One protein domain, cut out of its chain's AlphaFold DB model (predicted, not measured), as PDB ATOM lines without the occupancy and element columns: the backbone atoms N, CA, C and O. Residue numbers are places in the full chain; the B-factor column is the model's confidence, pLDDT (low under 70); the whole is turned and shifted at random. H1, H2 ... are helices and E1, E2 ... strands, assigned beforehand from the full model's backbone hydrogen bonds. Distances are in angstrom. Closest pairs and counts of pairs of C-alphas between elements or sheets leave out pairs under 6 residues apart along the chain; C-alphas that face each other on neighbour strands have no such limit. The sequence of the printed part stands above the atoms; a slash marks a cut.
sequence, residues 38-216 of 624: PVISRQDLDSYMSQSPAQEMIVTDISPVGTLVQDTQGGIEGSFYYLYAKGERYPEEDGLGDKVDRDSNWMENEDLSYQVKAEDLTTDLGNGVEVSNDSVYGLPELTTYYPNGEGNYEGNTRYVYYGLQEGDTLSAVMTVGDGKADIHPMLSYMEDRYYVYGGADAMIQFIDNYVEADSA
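AT A GLANCE: This is residues 38 to 216 of the 624 residues of an uncharacterized protein of Clostridiales bacterium (UniProt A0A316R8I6). Two lobes, each built on a strongly twisted sheet, follow one another along the longest axis: one holds the branched sheet E1 E2 E7 E8 E9 with H1 and H2 on it, the other the antiparallel sheet E4 E3 E6 E5. Residues 200 to 206 of H2 pack on the first sheet, while residues 211 to 216 stick out, as do residues 95 to 101 beyond the second sheet. The printed part has 179 residues, with two named helices and nine named strands in the order E1 H1 E2 E3 E4 E5 E6 E7 E8 E9 H2; the class is mixed, helices and strands, with under half of the residues in named elements. The whole is loose, with a radius of gyration of the C-alphas of 19.5 A, and only just elongated, spanning 66 by 41 by 23 A.

IN THESE COORDINATES: E1 is residues 39 to 41, beginning at C-alpha 39 (44.717, -13.804, 77.190). H1 is residues 45 to 49 and E2 residues 55 to 62, 18.5 A long. E3, residues 80 to 89, spans 25.1 A from C-alpha 80 (63.174, -15.932, 97.338). E4 is residues 114 to 117, E5 residues 141 to 145, and E6 residues 157 to 165, 24.7 A. E7, residues 170 to 177, spans 20.3 A and bends by 63 degrees at residue 173. E8 is residues 180 to 183 and E9 residues 195 to 197. H2, residues 200 to 213, spans 20.3 A and ends at C-alpha 213 (37.728, -31.636, 91.777).

HOW THE PARTS SIT: E1, H1 and E2 form a strand-helix-strand unit, two parallel neighbour strands with a helix between, its crossover right-handed; N 40 and O 58 are 2.9 A apart. E2 lies on one side of E7, antiparallel, with N 57 and O 174 at 2.9 A. E8, in a hairpin with E7 (N 175 and O 182, 2.9 A), and E9 (N 171 and O 196, 2.8 A) lie on the other side. H1 is on this sheet at a height of 6.5 A; its closest C-alpha pair with E7 is Met 49 and Gly 177, 4.0 A. H2 is on it at 10.4 A, over E7 and across the strands at 88 degrees on the local plane; the closest C-alphas of H2 and E9 are those of Met 203 and Val 196, 6.3 A. In the other sheet, E3 is antiparallel to E4 (N 83 and O 116, 2.9 A) and E6 (N 84 and O 162, 2.8 A), and E5 to E6 (N 142 and O 161, 2.8 A). Every O i to N i+4 pair is within hydrogen-bond range in H1, and 8 of 10 are in H2.

THE WHOLE: The C-alphas farthest apart, those of Ser 52 and Gly 95, are 66.8 A apart. The printed part has no cut. The links E2 to E3, E3 to E4, E4 to E5, E5 to E6 and E8 to E9 are long. The mean pLDDT of the printed part is 82.6; it is under 70 at residues 92 to 104, 151 to 153, 186 to 191 and 210 to 216.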
ATOM      1  N   PRO A  38      39.946 -13.307  76.625       91.00
ATOM      2  CA  PRO A  38      41.185 -12.911  75.980       91.00
ATOM      3  C   PRO A  38      42.367 -13.069  76.944       91.00
ATOM      4  O   PRO A  38      42.301 -12.621  78.091       91.00
ATOM      5  N   VAL A  39      43.452 -13.672  76.458       92.62
ATOM      6  CA  VAL A  39      44.717 -13.804  77.190       92.62
ATOM      7  C   VAL A  39      45.658 -12.691  76.743       92.62
ATOM      8  O   VAL A  39      45.933 -12.562  75.547       92.62
ATOM      9  N   ILE A  40      46.134 -11.884  77.686       94.00
ATOM     10  CA  ILE A  40      47.059 -10.771  77.441       94.00
ATOM     11  C   ILE A  40      48.224 -10.807  78.427       94.00
ATOM     12  O   ILE A  40      48.084 -11.304  79.542       94.00
ATOM     13  N   SER A  41      49.365 -10.242  78.036       93.88
ATOM     14  CA  SER A  41      50.503 -10.090  78.941       93.88
ATOM     15  C   SER A  41      50.344  -8.853  79.827       93.88
ATOM     16  O   SER A  41      49.668  -7.880  79.468       93.88
ATOM     17  N   ARG A  42      51.042  -8.830  80.963       93.75
ATOM     18  CA  ARG A  42      51.162  -7.655  81.833       93.75
ATOM     19  C   ARG A  42      51.638  -6.397  81.092       93.75
ATOM     20  O   ARG A  42      51.238  -5.295  81.473       93.75
ATOM     21  N   GLN A  43      52.451  -6.536  80.041       92.19
ATOM     22  CA  GLN A  43      52.941  -5.409  79.231       92.19
ATOM     23  C   GLN A  43      51.828  -4.756  78.404       92.19
ATOM     24  O   GLN A  43      51.846  -3.545  78.187       92.19
ATOM     25  N   ASP A  44      50.840  -5.541  77.977       92.62
ATOM     26  CA  ASP A  44      49.724  -5.060  77.164       92.62
ATOM     27  C   ASP A  44      48.594  -4.454  78.012       92.62
ATOM     28  O   ASP A  44      47.741  -3.735  77.483       92.62
ATOM     29  N   LEU A  45      48.589  -4.712  79.325       91.81
ATOM     30  CA  LEU A  45      47.509  -4.350  80.247       91.81
ATOM     31  C   LEU A  45      47.122  -2.864  80.169       91.81
ATOM     32  O   LEU A  45      45.936  -2.542  80.085       91.81
ATOM     33  N   ASP A  46      48.104  -1.960  80.110       90.38
ATOM     34  CA  ASP A  46      47.876  -0.506  80.063       90.38
ATOM     35  C   ASP A  46      47.105  -0.067  78.805       90.38
ATOM     36  O   ASP A  46      46.266   0.842  78.846       90.38
ATOM     37  N   SER A  47      47.339  -0.752  77.681       90.62
ATOM     38  CA  SER A  47      46.627  -0.520  76.420       90.62
ATOM     39  C   SER A  47      45.162  -0.958  76.515       90.62
ATOM     40  O   SER A  47      44.268  -0.265  76.023       90.62
ATOM     41  N   TYR A  48      44.894  -2.079  77.190       90.88
ATOM     42  CA  TYR A  48      43.539  -2.605  77.379       90.88
ATOM     43  C   TYR A  48      42.739  -1.842  78.440       90.88
ATOM     44  O   TYR A  48      41.537  -1.659  78.261       90.88
ATOM     45  N   MET A  49      43.379  -1.293  79.478       88.62
ATOM     46  CA  MET A  49      42.703  -0.427  80.460       88.62
ATOM     47  C   MET A  49      42.072   0.819  79.825       88.62
ATOM     48  O   MET A  49      41.075   1.336  80.326       88.62
ATOM     49  N   SER A  50      42.629   1.295  78.709       87.12
ATOM     50  CA  SER A  50      42.114   2.454  77.969       87.12
ATOM     51  C   SER A  50      40.920   2.119  77.059       87.12
ATOM     52  O   SER A  50      40.342   3.024  76.451       87.12
ATOM     53  N   GLN A  51      40.555   0.839  76.931       89.31
ATOM     54  CA  GLN A  51      39.435   0.383  76.107       89.31
ATOM     55  C   GLN A  51      38.119   0.414  76.898       89.31
ATOM     56  O   GLN A  51      38.102   0.316  78.124       89.31
ATOM     57  N   SER A  52      37.005   0.567  76.181       78.88
ATOM     58  CA  SER A  52      35.652   0.544  76.741       78.88
ATOM     59  C   SER A  52      34.733  -0.241  75.802       78.88
ATOM     60  O   SER A  52      34.824  -0.044  74.581       78.88
ATOM     61  N   PRO A  53      33.841  -1.104  76.322       87.06
ATOM     62  CA  PRO A  53      33.558  -1.357  77.744       87.06
ATOM     63  C   PRO A  53      34.605  -2.253  78.427       87.06
ATOM     64  O   PRO A  53      35.342  -2.965  77.745       87.06
ATOM     65  N   ALA A  54      34.641  -2.249  79.764       89.69
ATOM     66  CA  ALA A  54      35.426  -3.222  80.517       89.69
ATOM     67  C   ALA A  54      34.990  -4.671  80.226       89.69
ATOM     68  O   ALA A  54      33.801  -4.961  80.071       89.69
ATOM     69  N   GLN A  55      35.960  -5.584  80.174       92.19
ATOM     70  CA  GLN A  55      35.748  -7.005  79.894       92.19
ATOM     71  C   GLN A  55      36.616  -7.888  80.799       92.19
ATOM     72  O   GLN A  55      37.630  -7.437  81.329       92.19
ATOM     73  N   GLU A  56      36.222  -9.149  80.975       91.06
ATOM     74  CA  GLU A  56      37.027 -10.132  81.706       91.06
ATOM     75  C   GLU A  56      38.140 -10.696  80.823       91.06
ATOM     76  O   GLU A  56      37.923 -11.015  79.653       91.06
ATOM     77  N   MET A  57      39.345 -10.775  81.383       91.31
ATOM     78  CA  MET A  57      40.566 -11.165  80.685       91.31
ATOM     79  C   MET A  57      41.459 -11.999  81.604       91.31
ATOM     80  O   MET A  57      41.434 -11.839  82.827       91.31
ATOM     81  N   ILE A  58      42.278 -12.858  81.003       92.25
ATOM     82  CA  ILE A  58      43.385 -13.528  81.686       92.25
ATOM     83  C   ILE A  58      44.635 -12.686  81.445       92.25
ATOM     84  O   ILE A  58      45.025 -12.465  80.297       92.25
ATOM     85  N   VAL A  59      45.253 -12.215  82.523       94.12
ATOM     86  CA  VAL A  59      46.488 -11.430  82.480       94.12
ATOM     87  C   VAL A  59      47.636 -12.308  82.957       94.12
ATOM     88  O   VAL A  59      47.584 -12.826  84.072       94.12
ATOM     89  N   THR A  60      48.646 -12.495  82.111       94.44
ATOM     90  CA  THR A  60      49.837 -13.320  82.377       94.44
ATOM     91  C   THR A  60      51.074 -12.458  82.606       94.44
ATOM     92  O   THR A  60      51.043 -11.243  82.408       94.44
ATOM     93  N   ASP A  61      52.188 -13.089  82.979       94.19
ATOM     94  CA  ASP A  61      53.494 -12.436  83.150       94.19
ATOM     95  C   ASP A  61      53.513 -11.381  84.269       94.19
ATOM     96  O   ASP A  61      54.294 -10.430  84.237       94.19
ATOM     97  N   ILE A  62      52.646 -11.550  85.272       94.69
ATOM     98  CA  ILE A  62      52.594 -10.696  86.460       94.69
ATOM     99  C   ILE A  62      53.782 -11.053  87.349       94.69
ATOM    100  O   ILE A  62      53.910 -12.199  87.780       94.69
ATOM    101  N   SER A  63      54.651 -10.085  87.630       93.88
ATOM    102  CA  SER A  63      55.845 -10.329  88.446       93.88
ATOM    103  C   SER A  63      55.585 -10.049  89.931       93.88
ATOM    104  O   SER A  63      54.982  -9.019  90.258       93.88
ATOM    105  N   PRO A  64      56.055 -10.916  90.848       92.94
ATOM    106  CA  PRO A  64      56.106 -10.599  92.267       92.94
ATOM    107  C   PRO A  64      57.106  -9.463  92.522       92.94
ATOM    108  O   PRO A  64      58.141  -9.356  91.861       92.94
ATOM    109  N   VAL A  65      56.793  -8.606  93.492       91.62
ATOM    110  CA  VAL A  65      57.608  -7.451  93.879       91.62
ATOM    111  C   VAL A  65      57.768  -7.445  95.393       91.62
ATOM    112  O   VAL A  65      56.789  -7.504  96.133       91.62
ATOM    113  N   GLY A  66      59.010  -7.363  95.863       89.31
ATOM    114  CA  GLY A  66      59.345  -7.342  97.283       89.31
ATOM    115  C   GLY A  66      60.855  -7.380  97.507       89.31
ATOM    116  O   GLY A  66      61.638  -7.357  96.559       89.31
ATOM    117  N   THR A  67      61.280  -7.450  98.767       90.69
ATOM    118  CA  THR A  67      62.690  -7.717  99.095       90.69
ATOM    119  C   THR A  67      62.930  -9.221  99.077       90.69
ATOM    120  O   THR A  67      62.161  -9.961  99.681       90.69
ATOM    121  N   LEU A  68      63.997  -9.685  98.429       90.19
ATOM    122  CA  LEU A  68      64.343 -11.103  98.477       90.19
ATOM    123  C   LEU A  68      64.771 -11.512  99.895       90.19
ATOM    124  O   LEU A  68      65.577 -10.841 100.541       90.19
ATOM    125  N   VAL A  69      64.244 -12.640 100.356       90.25
ATOM    126  CA  VAL A  69      64.537 -13.283 101.635       90.25
ATOM    127  C   VAL A  69      65.372 -14.548 101.429       90.25
ATOM    128  O   VAL A  69      65.361 -15.158 100.360       90.25
ATOM    129  N   GLN A  70      66.114 -14.940 102.463       89.12
ATOM    130  CA  GLN A  70      66.871 -16.194 102.502       89.12
ATOM    131  C   GLN A  70      66.203 -17.178 103.461       89.12
ATOM    132  O   GLN A  70      65.488 -16.770 104.380       89.12
ATOM    133  N   ASP A  71      66.463 -18.470 103.267       87.38
ATOM    134  CA  ASP A  71      66.014 -19.491 104.204       87.38
ATOM    135  C   ASP A  71      66.693 -19.314 105.570       87.38
ATOM    136  O   ASP A  71      67.917 -19.329 105.700       87.38
ATOM    137  N   THR A  72      65.879 -19.166 106.610       79.81
ATOM    138  CA  THR A  72      66.345 -18.962 107.981       79.81
ATOM    139  C   THR A  72      66.844 -20.239 108.654       79.81
ATOM    140  O   THR A  72      67.536 -20.140 109.666       79.81
ATOM    141  N   GLN A  73      66.495 -21.424 108.135       80.25
ATOM    142  CA  GLN A  73      66.930 -22.708 108.706       80.25
ATOM    143  C   GLN A  73      68.081 -23.370 107.929       80.25
ATOM    144  O   GLN A  73      68.623 -24.374 108.388       80.25
ATOM    145  N   GLY A  74      68.503 -22.785 106.803       74.81
ATOM    146  CA  GLY A  74      69.655 -23.244 106.019       74.81
ATOM    147  C   GLY A  74      69.446 -24.569 105.276       74.81
ATOM    148  O   GLY A  74      70.429 -25.220 104.929       74.81
ATOM    149  N   GLY A  75      68.197 -24.978 105.046       76.12
ATOM    150  CA  GLY A  75      67.825 -26.156 104.263       76.12
ATOM    151  C   GLY A  75      67.936 -25.952 102.748       76.12
ATOM    152  O   GLY A  75      68.079 -26.930 102.017       76.12
ATOM    153  N   ILE A  76      67.934 -24.704 102.264       84.50
ATOM    154  CA  ILE A  76      68.148 -24.379 100.844       84.50
ATOM    155  C   ILE A  76      68.983 -23.102 100.650       84.50
ATOM    156  O   ILE A  76      68.799 -22.099 101.339       84.50
ATOM    157  N   GLU A  77      69.899 -23.123  99.676       84.88
ATOM    158  CA  GLU A  77      70.639 -21.936  99.228       84.88
ATOM    159  C   GLU A  77      69.847 -21.183  98.148       84.88
ATOM    160  O   GLU A  77      69.384 -21.777  97.175       84.88
ATOM    161  N   GLY A  78      69.704 -19.864  98.289       86.00
ATOM    162  CA  GLY A  78      69.009 -19.042  97.299       86.00
ATOM    163  C   GLY A  78      68.451 -17.746  97.872       86.00
ATOM    164  O   GLY A  78      68.718 -17.370  99.013       86.00
ATOM    165  N   SER A  79      67.696 -17.028  97.049       88.31
ATOM    166  CA  SER A  79      66.985 -15.808  97.428       88.31
ATOM    167  C   SER A  79      65.588 -15.861  96.820       88.31
ATOM    168  O   SER A  79      65.440 -16.148  95.633       88.31
ATOM    169  N   PHE A  80      64.573 -15.645  97.649       92.31
ATOM    170  CA  PHE A  80      63.174 -15.932  97.338       92.31
ATOM    171  C   PHE A  80      62.311 -14.730  97.699       92.31
ATOM    172  O   PHE A  80      62.626 -14.000  98.628       92.31
ATOM    173  N   TYR A  81      61.198 -14.523  97.016       92.56
ATOM    174  CA  TYR A  81      60.169 -13.590  97.468       92.56
ATOM    175  C   TYR A  81      59.314 -14.201  98.584       92.56
ATOM    176  O   TYR A  81      58.995 -13.540  99.575       92.56
ATOM    177  N   TYR A  82      58.989 -15.484  98.428       93.50
ATOM    178  CA  TYR A  82      58.198 -16.277  99.357       93.50
ATOM    179  C   TYR A  82      58.771 -17.689  99.427       93.50
ATOM    180  O   TYR A  82      59.065 -18.273  98.386       93.50
ATOM    181  N   LEU A  83      58.904 -18.239 100.628       92.19
ATOM    182  CA  LEU A  83      59.352 -19.605 100.866       92.19
ATOM    183  C   LEU A  83      58.461 -20.247 101.931       92.19
ATOM    184  O   LEU A  83      58.324 -19.714 103.031       92.19
ATOM    185  N   TYR A  84      57.882 -21.399 101.620       92.38
ATOM    186  CA  TYR A  84      57.110 -22.234 102.531       92.38
ATOM    187  C   TYR A  84      57.702 -23.639 102.551       92.38
ATOM    188  O   TYR A  84      57.779 -24.302 101.520       92.38
ATOM    189  N   ALA A  85      58.125 -24.088 103.725       91.88
ATOM    190  CA  ALA A  85      58.604 -25.437 103.950       91.88
ATOM    191  C   ALA A  85      57.512 -26.235 104.661       91.88
ATOM    192  O   ALA A  85      57.123 -25.897 105.781       91.88
ATOM    193  N   LYS A  86      57.045 -27.305 104.020       91.25
ATOM    194  CA  LYS A  86      56.136 -28.278 104.622       91.25
ATOM    195  C   LYS A  86      56.950 -29.387 105.281       91.25
ATOM    196  O   LYS A  86      57.684 -30.101 104.598       91.25
ATOM    197  N   GLY A  87      56.843 -29.505 106.602       91.31
ATOM    198  CA  GLY A  87      57.481 -30.567 107.372       91.31
ATOM    199  C   GLY A  87      56.651 -31.845 107.333       91.31
ATOM    200  O   GLY A  87      55.471 -31.839 107.679       91.31
ATOM    201  N   GLU A  88      57.262 -32.955 106.937       89.75
ATOM    202  CA  GLU A  88      56.609 -34.262 106.907       89.75
ATOM    203  C   GLU A  88      57.435 -35.285 107.683       89.75
ATOM    204  O   GLU A  88      58.660 -35.335 107.560       89.75
ATOM    205  N   ARG A  89      56.768 -36.123 108.480       87.06
ATOM    206  CA  ARG A  89      57.393 -37.189 109.264       87.06
ATOM    207  C   ARG A  89      56.938 -38.549 108.764       87.06
ATOM    208  O   ARG A  89      55.755 -38.769 108.511       87.06
ATOM    209  N   TYR A  90      57.880 -39.470 108.666       82.56
ATOM    210  CA  TYR A  90      57.583 -40.856 108.347       82.56
ATOM    211  C   TYR A  90      57.240 -41.631 109.635       82.56
ATOM    212  O   TYR A  90      57.919 -41.438 110.655       82.56
ATOM    213  N   PRO A  91      56.209 -42.492 109.632       75.38
ATOM    214  CA  PRO A  91      55.829 -43.280 110.802       75.38
ATOM    215  C   PRO A  91      56.950 -44.236 111.260       75.38
ATOM    216  O   PRO A  91      57.747 -44.722 110.462       75.38
ATOM    217  N   GLU A  92      57.034 -44.487 112.570       67.69
ATOM    218  CA  GLU A  92      58.065 -45.355 113.175       67.69
ATOM    219  C   GLU A  92      57.728 -46.857 113.091       67.69
ATOM    220  O   GLU A  92      58.621 -47.686 113.239       67.69
ATOM    221  N   GLU A  93      56.469 -47.227 112.830       64.75
ATOM    222  CA  GLU A  93      55.996 -48.619 112.845       64.75
ATOM    223  C   GLU A  93      55.287 -49.011 111.545       64.75
ATOM    224  O   GLU A  93      54.063 -49.072 111.498       64.75
ATOM    225  N   ASP A  94      56.044 -49.392 110.517       51.94
ATOM    226  CA  ASP A  94      55.474 -50.138 109.394       51.94
ATOM    227  C   ASP A  94      56.148 -51.515 109.295       51.94
ATOM    228  O   ASP A  94      57.104 -51.729 108.554       51.94
ATOM    229  N   GLY A  95      55.587 -52.509 109.992       53.50
ATOM    230  CA  GLY A  95      55.864 -53.942 109.781       53.50
ATOM    231  C   GLY A  95      55.371 -54.483 108.423       53.50
ATOM    232  O   GLY A  95      55.065 -55.670 108.292       53.50
ATOM    233  N   LEU A  96      55.248 -53.621 107.411       47.44
ATOM    234  CA  LEU A  96      54.736 -53.914 106.076       47.44
ATOM    235  C   LEU A  96      55.915 -54.106 105.114       47.44
ATOM    236  O   LEU A  96      56.492 -53.157 104.592       47.44
ATOM    237  N   GLY A  97      56.290 -55.368 104.901       49.28
ATOM    238  CA  GLY A  97      57.432 -55.741 104.064       49.28
ATOM    239  C   GLY A  97      57.368 -55.241 102.610       49.28
ATOM    240  O   GLY A  97      56.308 -55.224 101.993       49.28
ATOM    241  N   ASP A  98      58.545 -54.888 102.079       49.12
ATOM    242  CA  ASP A  98      59.063 -54.846 100.693       49.12
ATOM    243  C   ASP A  98      58.187 -54.476  99.471       49.12
ATOM    244  O   ASP A  98      58.692 -54.522  98.348       49.12
ATOM    245  N   LYS A  99      56.915 -54.075  99.599       48.44
ATOM    246  CA  LYS A  99      56.057 -53.763  98.432       48.44
ATOM    247  C   LYS A  99      55.143 -52.543  98.580       48.44
ATOM    248  O   LYS A  99      54.061 -52.529  97.995       48.44
ATOM    249  N   VAL A 100      55.567 -51.517  99.309       53.22
ATOM    250  CA  VAL A 100      54.813 -50.257  99.420       53.22
ATOM    251  C   VAL A 100      55.640 -49.105  98.854       53.22
ATOM    252  O   VAL A 100      56.857 -49.061  99.040       53.22
ATOM    253  N   ASP A 101      54.976 -48.216  98.117       58.84
ATOM    254  CA  ASP A 101      55.546 -46.985  97.575       58.84
ATOM    255  C   ASP A 101      55.882 -46.028  98.731       58.84
ATOM    256  O   ASP A 101      54.995 -45.427  99.341       58.84
ATOM    257  N   ARG A 102      57.169 -45.957  99.090       62.16
ATOM    258  CA  ARG A 102      57.654 -45.279 100.304       62.16
ATOM    259  C   ARG A 102      57.465 -43.761 100.265       62.16
ATOM    260  O   ARG A 102      57.502 -43.132 101.316       62.16
ATOM    261  N   ASP A 103      57.207 -43.173  99.099       61.91
ATOM    262  CA  ASP A 103      56.954 -41.733  98.984       61.91
ATOM    263  C   ASP A 103      55.524 -41.332  99.381       61.91
ATOM    264  O   ASP A 103      55.274 -40.157  99.648       61.91
ATOM    265  N   SER A 104      54.604 -42.298  99.502       65.56
ATOM    266  CA  SER A 104      53.189 -42.055  99.833       65.56
ATOM    267  C   SER A 104      52.876 -42.048 101.339       65.56
ATOM    268  O   SER A 104      51.776 -41.663 101.725       65.56
ATOM    269  N   ASN A 105      53.813 -42.489 102.189       76.06
ATOM    270  CA  ASN A 105      53.578 -42.731 103.625       76.06
ATOM    271  C   ASN A 105      54.024 -41.579 104.543       76.06
ATOM    272  O   ASN A 105      53.953 -41.691 105.767       76.06
ATOM    273  N   TRP A 106      54.497 -40.473 103.977       81.38
ATOM    274  CA  TRP A 106      54.881 -39.297 104.750       81.38
ATOM    275  C   TRP A 106      53.640 -38.583 105.298       81.38
ATOM    276  O   TRP A 106      52.696 -38.307 104.560       81.38
ATOM    277  N   MET A 107      53.636 -38.289 106.599       82.00
ATOM    278  CA  MET A 107      52.548 -37.572 107.266       82.00
ATOM    279  C   MET A 107      52.945 -36.125 107.538       82.00
ATOM    280  O   MET A 107      54.008 -35.862 108.100       82.00
ATOM    281  N   GLU A 108      52.078 -35.185 107.171       83.94
ATOM    282  CA  GLU A 108      52.274 -33.761 107.444       83.94
ATOM    283  C   GLU A 108      52.355 -33.484 108.951       83.94
ATOM    284  O   GLU A 108      51.592 -34.034 109.747       83.94
ATOM    285  N   ASN A 109      53.297 -32.626 109.335       86.12
ATOM    286  CA  ASN A 109      53.515 -32.210 110.709       86.12
ATOM    287  C   ASN A 109      53.659 -30.684 110.771       86.12
ATOM    288  O   ASN A 109      54.724 -30.134 110.483       86.12
ATOM    289  N   GLU A 110      52.578 -30.011 111.168       84.12
ATOM    290  CA  GLU A 110      52.502 -28.546 111.235       84.12
ATOM    291  C   GLU A 110      53.560 -27.925 112.157       84.12
ATOM    292  O   GLU A 110      54.049 -26.839 111.856       84.12
ATOM    293  N   ASP A 111      53.978 -28.620 113.223       87.00
ATOM    294  CA  ASP A 111      54.981 -28.114 114.176       87.00
ATOM    295  C   ASP A 111      56.382 -27.980 113.553       87.00
ATOM    296  O   ASP A 111      57.256 -27.306 114.104       87.00
ATOM    297  N   LEU A 112      56.614 -28.650 112.422       84.56
ATOM    298  CA  LEU A 112      57.876 -28.623 111.688       84.56
ATOM    299  C   LEU A 112      57.815 -27.652 110.498       84.56
ATOM    300  O   LEU A 112      58.849 -27.157 110.057       84.56
ATOM    301  N   SER A 113      56.622 -27.340 109.991       89.19
ATOM    302  CA  SER A 113      56.447 -26.425 108.863       89.19
ATOM    303  C   SER A 113      56.795 -24.980 109.232       89.19
ATOM    304  O   SER A 113      56.519 -24.503 110.332       89.19
ATOM    305  N   TYR A 114      57.380 -24.240 108.290       89.69
ATOM    306  CA  TYR A 114      57.684 -22.823 108.483       89.69
ATOM    307  C   TYR A 114      57.586 -22.033 107.180       89.69
ATOM    308  O   TYR A 114      57.703 -22.579 106.085       89.69
ATOM    309  N   GLN A 115      57.388 -20.721 107.302       90.38
ATOM    310  CA  GLN A 115      57.326 -19.811 106.163       90.38
ATOM    311  C   GLN A 115      58.192 -18.575 106.386       90.38
ATOM    312  O   GLN A 115      58.262 -18.043 107.495       90.38
ATOM    313  N   VAL A 116      58.809 -18.098 105.311       88.56
ATOM    314  CA  VAL A 116      59.559 -16.844 105.263       88.56
ATOM    315  C   VAL A 116      59.055 -16.053 104.060       88.56
ATOM    316  O   VAL A 116      59.016 -16.564 102.943       88.56
ATOM    317  N   LYS A 117      58.650 -14.801 104.283       88.94
ATOM    318  CA  LYS A 117      58.112 -13.912 103.245       88.94
ATOM    319  C   LYS A 117      58.721 -12.520 103.346       88.94
ATOM    320  O   LYS A 117      59.121 -12.107 104.436       88.94
ATOM    321  N   ALA A 118      58.765 -11.797 102.231       85.62
ATOM    322  CA  ALA A 118      59.141 -10.385 102.231       85.62
ATOM    323  C   ALA A 118      58.092  -9.512 102.951       85.62
ATOM    324  O   ALA A 118      56.904  -9.830 102.918       85.62
ATOM    325  N   GLU A 119      58.517  -8.404 103.570       80.06
ATOM    326  CA  GLU A 119      57.630  -7.527 104.362       80.06
ATOM    327  C   GLU A 119      56.503  -6.874 103.537       80.06
ATOM    328  O   GLU A 119      55.390  -6.759 104.035       80.06
ATOM    329  N   ASP A 120      56.763  -6.527 102.272       81.50
ATOM    330  CA  ASP A 120      55.806  -5.868 101.364       81.50
ATOM    331  C   ASP A 120      55.564  -6.696 100.086       81.50
ATOM    332  O   ASP A 120      55.531  -6.166  98.971       81.50
ATOM    333  N   LEU A 121      55.475  -8.024 100.222       90.19
ATOM    334  CA  LEU A 121      55.351  -8.909  99.068       90.19
ATOM    335  C   LEU A 121      54.011  -8.714  98.329       90.19
ATOM    336  O   LEU A 121      52.950  -9.135  98.789       90.19
ATOM    337  N   THR A 122      54.082  -8.129  97.137       91.81
ATOM    338  CA  THR A 122      52.932  -7.829  96.268       91.81
ATOM    339  C   THR A 122      53.248  -8.207  94.817       91.81
ATOM    340  O   THR A 122      54.181  -8.968  94.553       91.81
ATOM    341  N   THR A 123      52.471  -7.703  93.857       91.94
ATOM    342  CA  THR A 123      52.752  -7.823  92.423       91.94
ATOM    343  C   THR A 123      52.951  -6.457  91.778       91.94
ATOM    344  O   THR A 123      52.518  -5.420  92.291       91.94
ATOM    345  N   ASP A 124      53.550  -6.451  90.591       89.56
ATOM    346  CA  ASP A 124      53.738  -5.264  89.752       89.56
ATOM    347  C   ASP A 124      52.428  -4.643  89.211       89.56
ATOM    348  O   ASP A 124      52.454  -3.651  88.472       89.56
ATOM    349  N   LEU A 125      51.271  -5.200  89.584       87.69
ATOM    350  CA  LEU A 125      49.944  -4.638  89.334       87.69
ATOM    351  C   LEU A 125      49.614  -3.470  90.272       87.69
ATOM    352  O   LEU A 125      48.755  -2.656  89.941       87.69
ATOM    353  N   GLY A 126      50.252  -3.383  91.446       78.19
ATOM    354  CA  GLY A 126      49.990  -2.314  92.419       78.19
ATOM    355  C   GLY A 126      48.579  -2.338  93.027       78.19
ATOM    356  O   GLY A 126      48.104  -1.318  93.519       78.19
ATOM    357  N   ASN A 127      47.904  -3.492  92.997       80.19
ATOM    358  CA  ASN A 127      46.543  -3.684  93.517       80.19
ATOM    359  C   ASN A 127      46.479  -3.866  95.049       80.19
ATOM    360  O   ASN A 127      45.388  -3.923  95.611       80.19
ATOM    361  N   GLY A 128      47.631  -3.955  95.723       79.38
ATOM    362  CA  GLY A 128      47.724  -4.134  97.174       79.38
ATOM    363  C   GLY A 128      47.349  -5.532  97.675       79.38
ATOM    364  O   GLY A 128      47.212  -5.710  98.881       79.38
ATOM    365  N   VAL A 129      47.180  -6.514  96.781       86.00
ATOM    366  CA  VAL A 129      46.943  -7.912  97.164       86.00
ATOM    367  C   VAL A 129      48.273  -8.551  97.551       86.00
ATOM    368  O   VAL A 129      49.200  -8.611  96.742       86.00
ATOM    369  N   GLU A 130      48.351  -9.036  98.787       88.69
ATOM    370  CA  GLU A 130      49.524  -9.736  99.307       88.69
ATOM    371  C   GLU A 130      49.691 -11.106  98.627       88.69
ATOM    372  O   GLU A 130      48.733 -11.877  98.488       88.69
ATOM    373  N   VAL A 131      50.915 -11.427  98.202       89.88
ATOM    374  CA  VAL A 131      51.230 -12.731  97.597       89.88
ATOM    375  C   VAL A 131      51.652 -13.706  98.698       89.88
ATOM    376  O   VAL A 131      52.559 -13.428  99.478       89.88
ATOM    377  N   SER A 132      50.987 -14.856  98.780       87.69
ATOM    378  CA  SER A 132      51.208 -15.878  99.806       87.69
ATOM    379  C   SER A 132      50.821 -17.270  99.300       87.69
ATOM    380  O   SER A 132      50.228 -17.404  98.227       87.69
ATOM    381  N   ASN A 133      51.095 -18.309 100.096       84.69
ATOM    382  CA  ASN A 133      50.610 -19.664  99.814       84.69
ATOM    383  C   ASN A 133      49.081 -19.760  99.777       84.69
ATOM    384  O   ASN A 133      48.563 -20.665  99.139       84.69
ATOM    385  N   ASP A 134      48.357 -18.835 100.409       83.44
ATOM    386  CA  ASP A 134      46.892 -18.806 100.375       83.44
ATOM    387  C   ASP A 134      46.366 -18.057  99.142       83.44
ATOM    388  O   ASP A 134      45.350 -18.452  98.564       83.44
ATOM    389  N   SER A 135      47.108 -17.063  98.647       87.88
ATOM    390  CA  SER A 135      46.697 -16.270  97.483       87.88
ATOM    391  C   SER A 135      47.181 -16.776  96.130       87.88
ATOM    392  O   SER A 135      46.594 -16.396  95.112       87.88
ATOM    393  N   VAL A 136      48.166 -17.678  96.101       89.94
ATOM    394  CA  VAL A 136      48.697 -18.293  94.876       89.94
ATOM    395  C   VAL A 136      48.339 -19.776  94.805       89.94
ATOM    396  O   VAL A 136      48.705 -20.566  95.670       89.94
ATOM    397  N   TYR A 137      47.652 -20.178  93.739       87.56
ATOM    398  CA  TYR A 137      47.441 -21.580  93.405       87.56
ATOM    399  C   TYR A 137      48.654 -22.158  92.667       87.56
ATOM    400  O   TYR A 137      49.163 -21.553  91.721       87.56
ATOM    401  N   GLY A 138      49.055 -23.370  93.055       86.31
ATOM    402  CA  GLY A 138      50.058 -24.149  92.329       86.31
ATOM    403  C   GLY A 138      51.490 -23.649  92.506       86.31
ATOM    404  O   GLY A 138      52.265 -23.751  91.561       86.31
ATOM    405  N   LEU A 139      51.833 -23.104  93.683       89.06
ATOM    406  CA  LEU A 139      53.217 -22.739  94.002       89.06
ATOM    407  C   LEU A 139      54.183 -23.882  93.635       89.06
ATOM    408  O   LEU A 139      53.894 -25.040  93.956       89.06
ATOM    409  N   PRO A 140      55.309 -23.580  92.970       88.69
ATOM    410  CA  PRO A 140      56.215 -24.606  92.492       88.69
ATOM    411  C   PRO A 140      56.933 -25.254  93.670       88.69
ATOM    412  O   PRO A 140      57.380 -24.575  94.596       88.69
ATOM    413  N   GLU A 141      57.079 -26.574  93.603       91.38
ATOM    414  CA  GLU A 141      58.032 -27.278  94.450       91.38
ATOM    415  C   GLU A 141      59.447 -26.947  93.970       91.38
ATOM    416  O   GLU A 141      59.795 -27.164  92.809       91.38
ATOM    417  N   LEU A 142      60.254 -26.389  94.866       90.12
ATOM    418  CA  LEU A 142      61.630 -25.994  94.600       90.12
ATOM    419  C   LEU A 142      62.580 -27.171  94.816       90.12
ATOM    420  O   LEU A 142      63.441 -27.444  93.981       90.12
ATOM    421  N   THR A 143      62.455 -27.843  95.962       90.00
ATOM    422  CA  THR A 143      63.264 -29.010  96.322       90.00
ATOM    423  C   THR A 143      62.676 -29.730  97.532       90.00
ATOM    424  O   THR A 143      61.886 -29.163  98.287       90.00
ATOM    425  N   THR A 144      63.157 -30.947  97.775       88.81
ATOM    426  CA  THR A 144      62.946 -31.673  99.025       88.81
ATOM    427  C   THR A 144      64.277 -31.825  99.765       88.81
ATOM    428  O   THR A 144      65.275 -32.264  99.195       88.81
ATOM    429  N   TYR A 145      64.298 -31.473 101.050       86.56
ATOM    430  CA  TYR A 145      65.466 -31.569 101.924       86.56
ATOM    431  C   TYR A 145      65.277 -32.652 102.988       86.56
ATOM    432  O   TYR A 145      64.248 -32.713 103.665       86.56
ATOM    433  N   TYR A 146      66.315 -33.466 103.184       85.94
ATOM    434  CA  TYR A 146      66.373 -34.514 104.201       85.94
ATOM    435  C   TYR A 146      67.454 -34.172 105.238       85.94
ATOM    436  O   TYR A 146      68.630 -34.460 104.996       85.94
ATOM    437  N   PRO A 147      67.091 -33.609 106.408       82.31
ATOM    438  CA  PRO A 147      68.049 -33.237 107.451       82.31
ATOM    439  C   PRO A 147      68.984 -34.376 107.874       82.31
ATOM    440  O   PRO A 147      70.164 -34.152 108.127       82.31
ATOM    441  N   ASN A 148      68.470 -35.611 107.914       81.50
ATOM    442  CA  ASN A 148      69.227 -36.794 108.339       81.50
ATOM    443  C   ASN A 148      69.720 -37.671 107.172       81.50
ATOM    444  O   ASN A 148      70.119 -38.816 107.390       81.50
ATOM    445  N   GLY A 149      69.705 -37.146 105.945       78.06
ATOM    446  CA  GLY A 149      70.133 -37.859 104.743       78.06
ATOM    447  C   GLY A 149      69.017 -38.637 104.046       78.06
ATOM    448  O   GLY A 149      68.057 -39.110 104.657       78.06
ATOM    449  N   GLU A 150      69.162 -38.750 102.730       72.56
ATOM    450  CA  GLU A 150      68.221 -39.421 101.836       72.56
ATOM    451  C   GLU A 150      68.290 -40.954 102.013       72.56
ATOM    452  O   GLU A 150      69.373 -41.535 102.103       72.56
ATOM    453  N   GLY A 151      67.130 -41.621 102.085       67.25
ATOM    454  CA  GLY A 151      67.027 -43.088 102.158       67.25
ATOM    455  C   GLY A 151      66.845 -43.697 103.554       67.25
ATOM    456  O   GLY A 151      66.690 -44.916 103.658       67.25
ATOM    457  N   ASN A 152      66.819 -42.883 104.613       65.88
ATOM    458  CA  ASN A 152      66.444 -43.321 105.959       65.88
ATOM    459  C   ASN A 152      65.007 -42.867 106.245       65.88
ATOM    460  O   ASN A 152      64.772 -41.674 106.401       65.88
ATOM    461  N   TYR A 153      64.044 -43.787 106.219       69.50
ATOM    462  CA  TYR A 153      62.620 -43.436 106.251       69.50
ATOM    463  C   TYR A 153      62.079 -43.467 107.679       69.50
ATOM    464  O   TYR A 153      61.608 -42.446 108.155       69.50
ATOM    465  N   GLU A 154      62.221 -44.581 108.400       70.00
ATOM    466  CA  GLU A 154      61.648 -44.780 109.741       70.00
ATOM    467  C   GLU A 154      61.991 -43.653 110.728       70.00
ATOM    468  O   GLU A 154      63.160 -43.364 110.996       70.00
ATOM    469  N   GLY A 155      60.952 -42.997 111.259       70.06
ATOM    470  CA  GLY A 155      61.081 -41.914 112.237       70.06
ATOM    471  C   GLY A 155      61.753 -40.636 111.719       70.06
ATOM    472  O   GLY A 155      61.955 -39.703 112.501       70.06
ATOM    473  N   ASN A 156      62.097 -40.560 110.430       82.81
ATOM    474  CA  ASN A 156      62.786 -39.416 109.850       82.81
ATOM    475  C   ASN A 156      61.803 -38.311 109.434       82.81
ATOM    476  O   ASN A 156      60.592 -38.511 109.345       82.81
ATOM    477  N   THR A 157      62.342 -37.117 109.200       87.06
ATOM    478  CA  THR A 157      61.617 -35.936 108.726       87.06
ATOM    479  C   THR A 157      62.167 -35.520 107.368       87.06
ATOM    480  O   THR A 157      63.380 -35.573 107.161       87.06
ATOM    481  N   ARG A 158      61.296 -35.067 106.467       88.94
ATOM    482  CA  ARG A 158      61.680 -34.332 105.259       88.94
ATOM    483  C   ARG A 158      60.973 -32.984 105.220       88.94
ATOM    484  O   ARG A 158      59.892 -32.832 105.783       88.94
ATOM    485  N   TYR A 159      61.592 -32.026 104.545       90.62
ATOM    486  CA  TYR A 159      61.003 -30.724 104.266       90.62
ATOM    487  C   TYR A 159      60.810 -30.575 102.767       90.62
ATOM    488  O   TYR A 159      61.784 -30.653 102.019       90.62
ATOM    489  N   VAL A 160      59.575 -30.350 102.335       91.50
ATOM    490  CA  VAL A 160      59.266 -30.034 100.938       91.50
ATOM    491  C   VAL A 160      59.116 -28.521 100.818       91.50
ATOM    492  O   VAL A 160      58.280 -27.921 101.498       91.50
ATOM    493  N   TYR A 161      59.968 -27.894 100.008       91.31
ATOM    494  CA  TYR A 161      60.025 -26.443  99.860       91.31
ATOM    495  C   TYR A 161      59.226 -25.992  98.648       91.31
ATOM    496  O   TYR A 161      59.491 -26.423  97.529       91.31
ATOM    497  N   TYR A 162      58.327 -25.045  98.873       92.50
ATOM    498  CA  TYR A 162      57.563 -24.339  97.854       92.50
ATOM    499  C   TYR A 162      57.889 -22.853  97.922       92.50
ATOM    500  O   TYR A 162      58.121 -22.318  99.008       92.50
ATOM    501  N   GLY A 163      57.897 -22.144  96.799       92.12
ATOM    502  CA  GLY A 163      58.195 -20.718  96.864       92.12
ATOM    503  C   GLY A 163      58.204 -19.993  95.534       92.12
ATOM    504  O   GLY A 163      57.958 -20.586  94.497       92.12
ATOM    505  N   LEU A 164      58.488 -18.695  95.598       92.94
ATOM    506  CA  LEU A 164      58.632 -17.819  94.437       92.94
ATOM    507  C   LEU A 164      60.047 -17.242  94.410       92.94
ATOM    508  O   LEU A 164      60.502 -16.667  95.402       92.94
ATOM    509  N   GLN A 165      60.728 -17.380  93.282       91.50
ATOM    510  CA  GLN A 165      62.066 -16.872  93.006       91.50
ATOM    511  C   GLN A 165      62.031 -15.617  92.125       91.50
ATOM    512  O   GLN A 165      61.001 -15.208  91.585       91.50
ATOM    513  N   GLU A 166      63.189 -14.973  91.992       88.88
ATOM    514  CA  GLU A 166      63.363 -13.887  91.032       88.88
ATOM    515  C   GLU A 166      63.154 -14.394  89.596       88.88
ATOM    516  O   GLU A 166      63.818 -15.330  89.158       88.88
ATOM    517  N   GLY A 167      62.246 -13.749  88.858       87.31
ATOM    518  CA  GLY A 167      61.902 -14.114  87.481       87.31
ATOM    519  C   GLY A 167      60.655 -14.991  87.340       87.31
ATOM    520  O   GLY A 167      60.195 -15.179  86.215       87.31
ATOM    521  N   ASP A 168      60.083 -15.470  88.447       92.62
ATOM    522  CA  ASP A 168      58.814 -16.197  88.423       92.62
ATOM    523  C   ASP A 168      57.656 -15.283  88.024       92.62
ATOM    524  O   ASP A 168      57.617 -14.099  88.365       92.62
ATOM    525  N   THR A 169      56.683 -15.851  87.315       93.88
ATOM    526  CA  THR A 169      55.506 -15.124  86.844       93.88
ATOM    527  C   THR A 169      54.219 -15.756  87.343       93.88
ATOM    528  O   THR A 169      54.126 -16.963  87.569       93.88
ATOM    529  N   LEU A 170      53.211 -14.912  87.519       94.88
ATOM    530  CA  LEU A 170      51.867 -15.277  87.933       94.88
ATOM    531  C   LEU A 170      50.861 -14.910  86.836       94.88
ATOM    532  O   LEU A 170      51.098 -14.029  86.003       94.88
ATOM    533  N   SER A 171      49.706 -15.564  86.883       94.00
ATOM    534  CA  SER A 171      48.539 -15.263  86.059       94.00
ATOM    535  C   SER A 171      47.325 -14.954  86.932       94.00
ATOM    536  O   SER A 171      47.168 -15.525  88.012       94.00
ATOM    537  N   ALA A 172      46.453 -14.061  86.467       92.56
ATOM    538  CA  ALA A 172      45.238 -13.661  87.175       92.56
ATOM    539  C   ALA A 172      44.053 -13.457  86.223       92.56
ATOM    540  O   ALA A 172      44.228 -13.111  85.054       92.56
ATOM    541  N   VAL A 173      42.834 -13.616  86.747       90.06
ATOM    542  CA  VAL A 173      41.607 -13.181  86.064       90.06
ATOM    543  C   VAL A 173      41.279 -11.766  86.518       90.06
ATOM    544  O   VAL A 173      41.196 -11.491  87.718       90.06
ATOM    545  N   MET A 174      41.094 -10.864  85.559       91.31
ATOM    546  CA  MET A 174      40.851  -9.451  85.830       91.31
ATOM    547  C   MET A 174      39.697  -8.915  84.988       91.31
ATOM    548  O   MET A 174      39.510  -9.317  83.842       91.31
ATOM    549  N   THR A 175      38.956  -7.949  85.528       92.69
ATOM    550  CA  THR A 175      38.096  -7.073  84.724       92.69
ATOM    551  C   THR A 175      38.904  -5.853  84.305       92.69
ATOM    552  O   THR A 175      39.297  -5.054  85.154       92.69
ATOM    553  N   VAL A 176      39.152  -5.706  83.004       92.19
ATOM    554  CA  VAL A 176      40.041  -4.686  82.433       92.19
ATOM    555  C   VAL A 176      39.264  -3.779  81.481       92.19
ATOM    556  O   VAL A 176      38.562  -4.259  80.591       92.19
ATOM    557  N   GLY A 177      39.413  -2.467  81.661       90.19
ATOM    558  CA  GLY A 177      38.826  -1.423  80.822       90.19
ATOM    559  C   GLY A 177      38.248  -0.281  81.653       90.19
ATOM    560  O   GLY A 177      38.326  -0.279  82.881       90.19
ATOM    561  N   ASP A 178      37.689   0.725  80.983       90.31
ATOM    562  CA  ASP A 178      37.122   1.921  81.626       90.31
ATOM    563  C   ASP A 178      38.105   2.621  82.597       90.31
ATOM    564  O   ASP A 178      37.714   3.212  83.605       90.31
ATOM    565  N   GLY A 179      39.402   2.565  82.278       87.12
ATOM    566  CA  GLY A 179      40.479   3.204  83.032       87.12
ATOM    567  C   GLY A 179      40.969   2.436  84.262       87.12
ATOM    568  O   GLY A 179      41.709   3.020  85.054       87.12
ATOM    569  N   LYS A 180      40.575   1.169  84.450       90.00
ATOM    570  CA  LYS A 180      40.997   0.345  85.594       90.00
ATOM    571  C   LYS A 180      41.189  -1.133  85.238       90.00
ATOM    572  O   LYS A 180      40.715  -1.606  84.204       90.00
ATOM    573  N   ALA A 181      41.875  -1.854  86.122       90.38
ATOM    574  CA  ALA A 181      42.026  -3.303  86.076       90.38
ATOM    575  C   ALA A 181      41.795  -3.868  87.485       90.38
ATOM    576  O   ALA A 181      42.624  -3.681  88.374       90.38
ATOM    577  N   ASP A 182      40.659  -4.533  87.687       90.25
ATOM    578  CA  ASP A 182      40.277  -5.107  88.979       90.25
ATOM    579  C   ASP A 182      40.546  -6.617  88.965       90.25
ATOM    580  O   ASP A 182      40.049  -7.323  88.087       90.25
ATOM    581  N   ILE A 183      41.334  -7.108  89.924       89.19
ATOM    582  CA  ILE A 183      41.573  -8.545  90.118       89.19
ATOM    583  C   ILE A 183      40.423  -9.174  90.906       89.19
ATOM    584  O   ILE A 183      39.912  -8.566  91.849       89.19
ATOM    585  N   HIS A 184      40.049 -10.404  90.554       81.88
ATOM    586  CA  HIS A 184      39.004 -11.156  91.253       81.88
ATOM    587  C   HIS A 184      39.544 -12.461  91.835       81.88
ATOM    588  O   HIS A 184      40.453 -13.052  91.247       81.88
ATOM    589  N   PRO A 185      38.962 -12.957  92.943       78.94
ATOM    590  CA  PRO A 185      39.207 -14.317  93.388       78.94
ATOM    591  C   PRO A 185      38.832 -15.315  92.290       78.94
ATOM    592  O   PRO A 185      37.779 -15.204  91.652       78.94
ATOM    593  N   MET A 186      39.676 -16.319  92.083       69.50
ATOM    594  CA  MET A 186      39.479 -17.316  91.033       69.50
ATOM    595  C   MET A 186      38.288 -18.243  91.316       69.50
ATOM    596  O   MET A 186      37.651 -18.753  90.390       69.50
ATOM    597  N   LEU A 187      37.943 -18.430  92.593       59.31
ATOM    598  CA  LEU A 187      36.946 -19.389  93.064       59.31
ATOM    599  C   LEU A 187      35.901 -18.685  93.929       59.31
ATOM    600  O   LEU A 187      36.240 -17.877  94.785       59.31
ATOM    601  N   SER A 188      34.619 -19.018  93.752       54.00
ATOM    602  CA  SER A 188      33.543 -18.429  94.569       54.00
ATOM    603  C   SER A 188      33.524 -18.934  96.016       54.00
ATOM    604  O   SER A 188      32.869 -18.319  96.848       54.00
ATOM    605  N   TYR A 189      34.211 -20.042  96.311       53.56
ATOM    606  CA  TYR A 189      34.303 -20.647  97.647       53.56
ATOM    607  C   TYR A 189      35.706 -20.542  98.277       53.56
ATOM    608  O   TYR A 189      35.861 -20.889  99.444       53.56
ATOM    609  N   MET A 190      36.719 -20.060  97.540       57.25
ATOM    610  CA  MET A 190      38.034 -19.685  98.087       57.25
ATOM    611  C   MET A 190      38.255 -18.195  97.829       57.25
ATOM    612  O   MET A 190      38.876 -17.817  96.836       57.25
ATOM    613  N   GLU A 191      37.702 -17.363  98.717       62.31
ATOM    614  CA  GLU A 191      37.736 -15.895  98.606       62.31
ATOM    615  C   GLU A 191      39.169 -15.334  98.567       62.31
ATOM    616  O   GLU A 191      39.373 -14.240  98.047       62.31
ATOM    617  N   ASP A 192      40.156 -16.111  99.019       75.06
ATOM    618  CA  ASP A 192      41.539 -15.667  99.184       75.06
ATOM    619  C   ASP A 192      42.479 -16.040  98.021       75.06
ATOM    620  O   ASP A 192      43.638 -15.641  98.040       75.06
ATOM    621  N   ARG A 193      42.019 -16.774  96.992       83.81
ATOM    622  CA  ARG A 193      42.852 -17.251  95.863       83.81
ATOM    623  C   ARG A 193      42.780 -16.303  94.665       83.81
ATOM    624  O   ARG A 193      41.786 -16.310  93.942       83.81
ATOM    625  N   TYR A 194      43.845 -15.548  94.403       88.81
ATOM    626  CA  TYR A 194      43.864 -14.492  93.376       88.81
ATOM    627  C   TYR A 194      44.783 -14.781  92.184       88.81
ATOM    628  O   TYR A 194      44.531 -14.282  91.088       88.81
ATOM    629  N   TYR A 195      45.828 -15.585  92.380       92.19
ATOM    630  CA  TYR A 195      46.871 -15.831  91.386       92.19
ATOM    631  C   TYR A 195      47.050 -17.327  91.108       92.19
ATOM    632  O   TYR A 195      46.845 -18.158  91.989       92.19
ATOM    633  N   VAL A 196      47.484 -17.666  89.897       91.56
ATOM    634  CA  VAL A 196      47.996 -18.992  89.518       91.56
ATOM    635  C   VAL A 196      49.467 -18.838  89.176       91.56
ATOM    636  O   VAL A 196      49.836 -17.915  88.450       91.56
ATOM    637  N   TYR A 197      50.309 -19.720  89.704       93.06
ATOM    638  CA  TYR A 197      51.722 -19.744  89.349       93.06
ATOM    639  C   TYR A 197      51.919 -20.166  87.886       93.06
ATOM    640  O   TYR A 197      51.374 -21.178  87.442       93.06
ATOM    641  N   GLY A 198      52.719 -19.398  87.147       91.94
ATOM    642  CA  GLY A 198      53.020 -19.614  85.736       91.94
ATOM    643  C   GLY A 198      52.188 -18.758  84.777       91.94
ATOM    644  O   GLY A 198      51.451 -17.850  85.166       91.94
ATOM    645  N   GLY A 199      52.346 -19.041  83.483       89.62
ATOM    646  CA  GLY A 199      51.691 -18.319  82.389       89.62
ATOM    647  C   GLY A 199      50.340 -18.908  81.965       89.62
ATOM    648  O   GLY A 199      49.687 -19.644  82.703       89.62
ATOM    649  N   ALA A 200      49.945 -18.621  80.723       86.50
ATOM    650  CA  ALA A 200      48.650 -19.019  80.167       86.50
ATOM    651  C   ALA A 200      48.372 -20.530  80.263       86.50
ATOM    652  O   ALA A 200      47.273 -20.922  80.642       86.50
ATOM    653  N   ASP A 201      49.359 -21.383  79.972       87.50
ATOM    654  CA  ASP A 201      49.178 -22.840  80.007       87.50
ATOM    655  C   ASP A 201      48.868 -23.350  81.422       87.50
ATOM    656  O   ASP A 201      48.002 -24.206  81.593       87.50
ATOM    657  N   ALA A 202      49.512 -22.776  82.444       85.88
ATOM    658  CA  ALA A 202      49.234 -23.097  83.841       85.88
ATOM    659  C   ALA A 202      47.829 -22.635  84.251       85.88
ATOM    660  O   ALA A 202      47.119 -23.352  84.957       85.88
ATOM    661  N   MET A 203      47.382 -21.482  83.741       86.69
ATOM    662  CA  MET A 203      46.013 -21.002  83.930       86.69
ATOM    663  C   MET A 203      44.981 -21.940  83.283       86.69
ATOM    664  O   MET A 203      43.962 -22.254  83.896       86.69
ATOM    665  N   ILE A 204      45.241 -22.435  82.070       84.19
ATOM    666  CA  ILE A 204      44.356 -23.406  81.410       84.19
ATOM    667  C   ILE A 204      44.337 -24.733  82.171       84.19
ATOM    668  O   ILE A 204      43.258 -25.274  82.407       84.19
ATOM    669  N   GLN A 205      45.493 -25.218  82.627       83.94
ATOM    670  CA  GLN A 205      45.579 -26.433  83.435       83.94
ATOM    671  C   GLN A 205      44.849 -26.284  84.779       83.94
ATOM    672  O   GLN A 205      44.186 -27.214  85.232       83.94
ATOM    673  N   PHE A 206      44.916 -25.107  85.408       81.62
ATOM    674  CA  PHE A 206      44.106 -24.783  86.580       81.62
ATOM    675  C   PHE A 206      42.607 -24.866  86.263       81.62
ATOM    676  O   PHE A 206      41.870 -25.527  86.993       81.62
ATOM    677  N   ILE A 207      42.157 -24.271  85.151       77.94
ATOM    678  CA  ILE A 207      40.756 -24.333  84.702       77.94
ATOM    679  C   ILE A 207      40.323 -25.782  84.402       77.94
ATOM    680  O   ILE A 207      39.180 -26.143  84.678       77.94
ATOM    681  N   ASP A 208      41.209 -26.624  83.857       73.75
ATOM    682  CA  ASP A 208      40.959 -28.056  83.634       73.75
ATOM    683  C   ASP A 208      40.784 -28.811  84.964       73.75
ATOM    684  O   ASP A 208      39.773 -29.486  85.162       73.75
ATOM    685  N   ASN A 209      41.717 -28.636  85.903       70.31
ATOM    686  CA  ASN A 209      41.685 -29.284  87.219       70.31
ATOM    687  C   ASN A 209      40.484 -28.827  88.068       70.31
ATOM    688  O   ASN A 209      39.887 -29.623  88.795       70.31
ATOM    689  N   TYR A 210      40.083 -27.560  87.928       62.94
ATOM    690  CA  TYR A 210      38.896 -26.979  88.560       62.94
ATOM    691  C   TYR A 210      37.593 -27.699  88.163       62.94
ATOM    692  O   TYR A 210      36.664 -27.792  88.961       62.94
ATOM    693  N   VAL A 211      37.515 -28.278  86.958       55.00
ATOM    694  CA  VAL A 211      36.330 -29.022  86.486       55.00
ATOM    695  C   VAL A 211      36.242 -30.439  87.076       55.00
ATOM    696  O   VAL A 211      35.143 -30.996  87.151       55.00
ATOM    697  N   GLU A 212      37.362 -31.032  87.502       50.03
ATOM    698  CA  GLU A 212      37.407 -32.414  88.004       50.03
ATOM    699  C   GLU A 212      37.212 -32.522  89.529       50.03
ATOM    700  O   GLU A 212      36.576 -33.475  89.989       50.03
ATOM    701  N   ALA A 213      37.672 -31.540  90.313       46.53
ATOM    702  CA  ALA A 213      37.728 -31.636  91.777       46.53
ATOM    703  C   ALA A 213      36.368 -31.517  92.508       46.53
ATOM    704  O   ALA A 213      36.159 -32.194  93.514       46.53
ATOM    705  N   ASP A 214      35.405 -30.742  91.994       48.81
ATOM    706  CA  ASP A 214      34.187 -30.385  92.759       48.81
ATOM    707  C   ASP A 214      33.055 -31.433  92.726       48.81
ATOM    708  O   ASP A 214      32.024 -31.304  93.378       48.81
ATOM    709  N   SER A 215      33.232 -32.544  92.014       51.81
ATOM    710  CA  SER A 215      32.099 -33.399  91.632       51.81
ATOM    711  C   SER A 215      31.954 -34.701  92.452       51.81
ATOM    712  O   SER A 215      30.911 -35.361  92.417       51.81
ATOM    713  N   ALA A 216      32.944 -35.074  93.269       53.16
ATOM    714  CA  ALA A 216      32.927 -36.357  93.987       53.16
ATOM    715  C   ALA A 216      32.086 -36.354  95.279       53.16
ATOM    716  O   ALA A 216      31.561 -37.401  95.671       53.16
TER     717      ALA A 216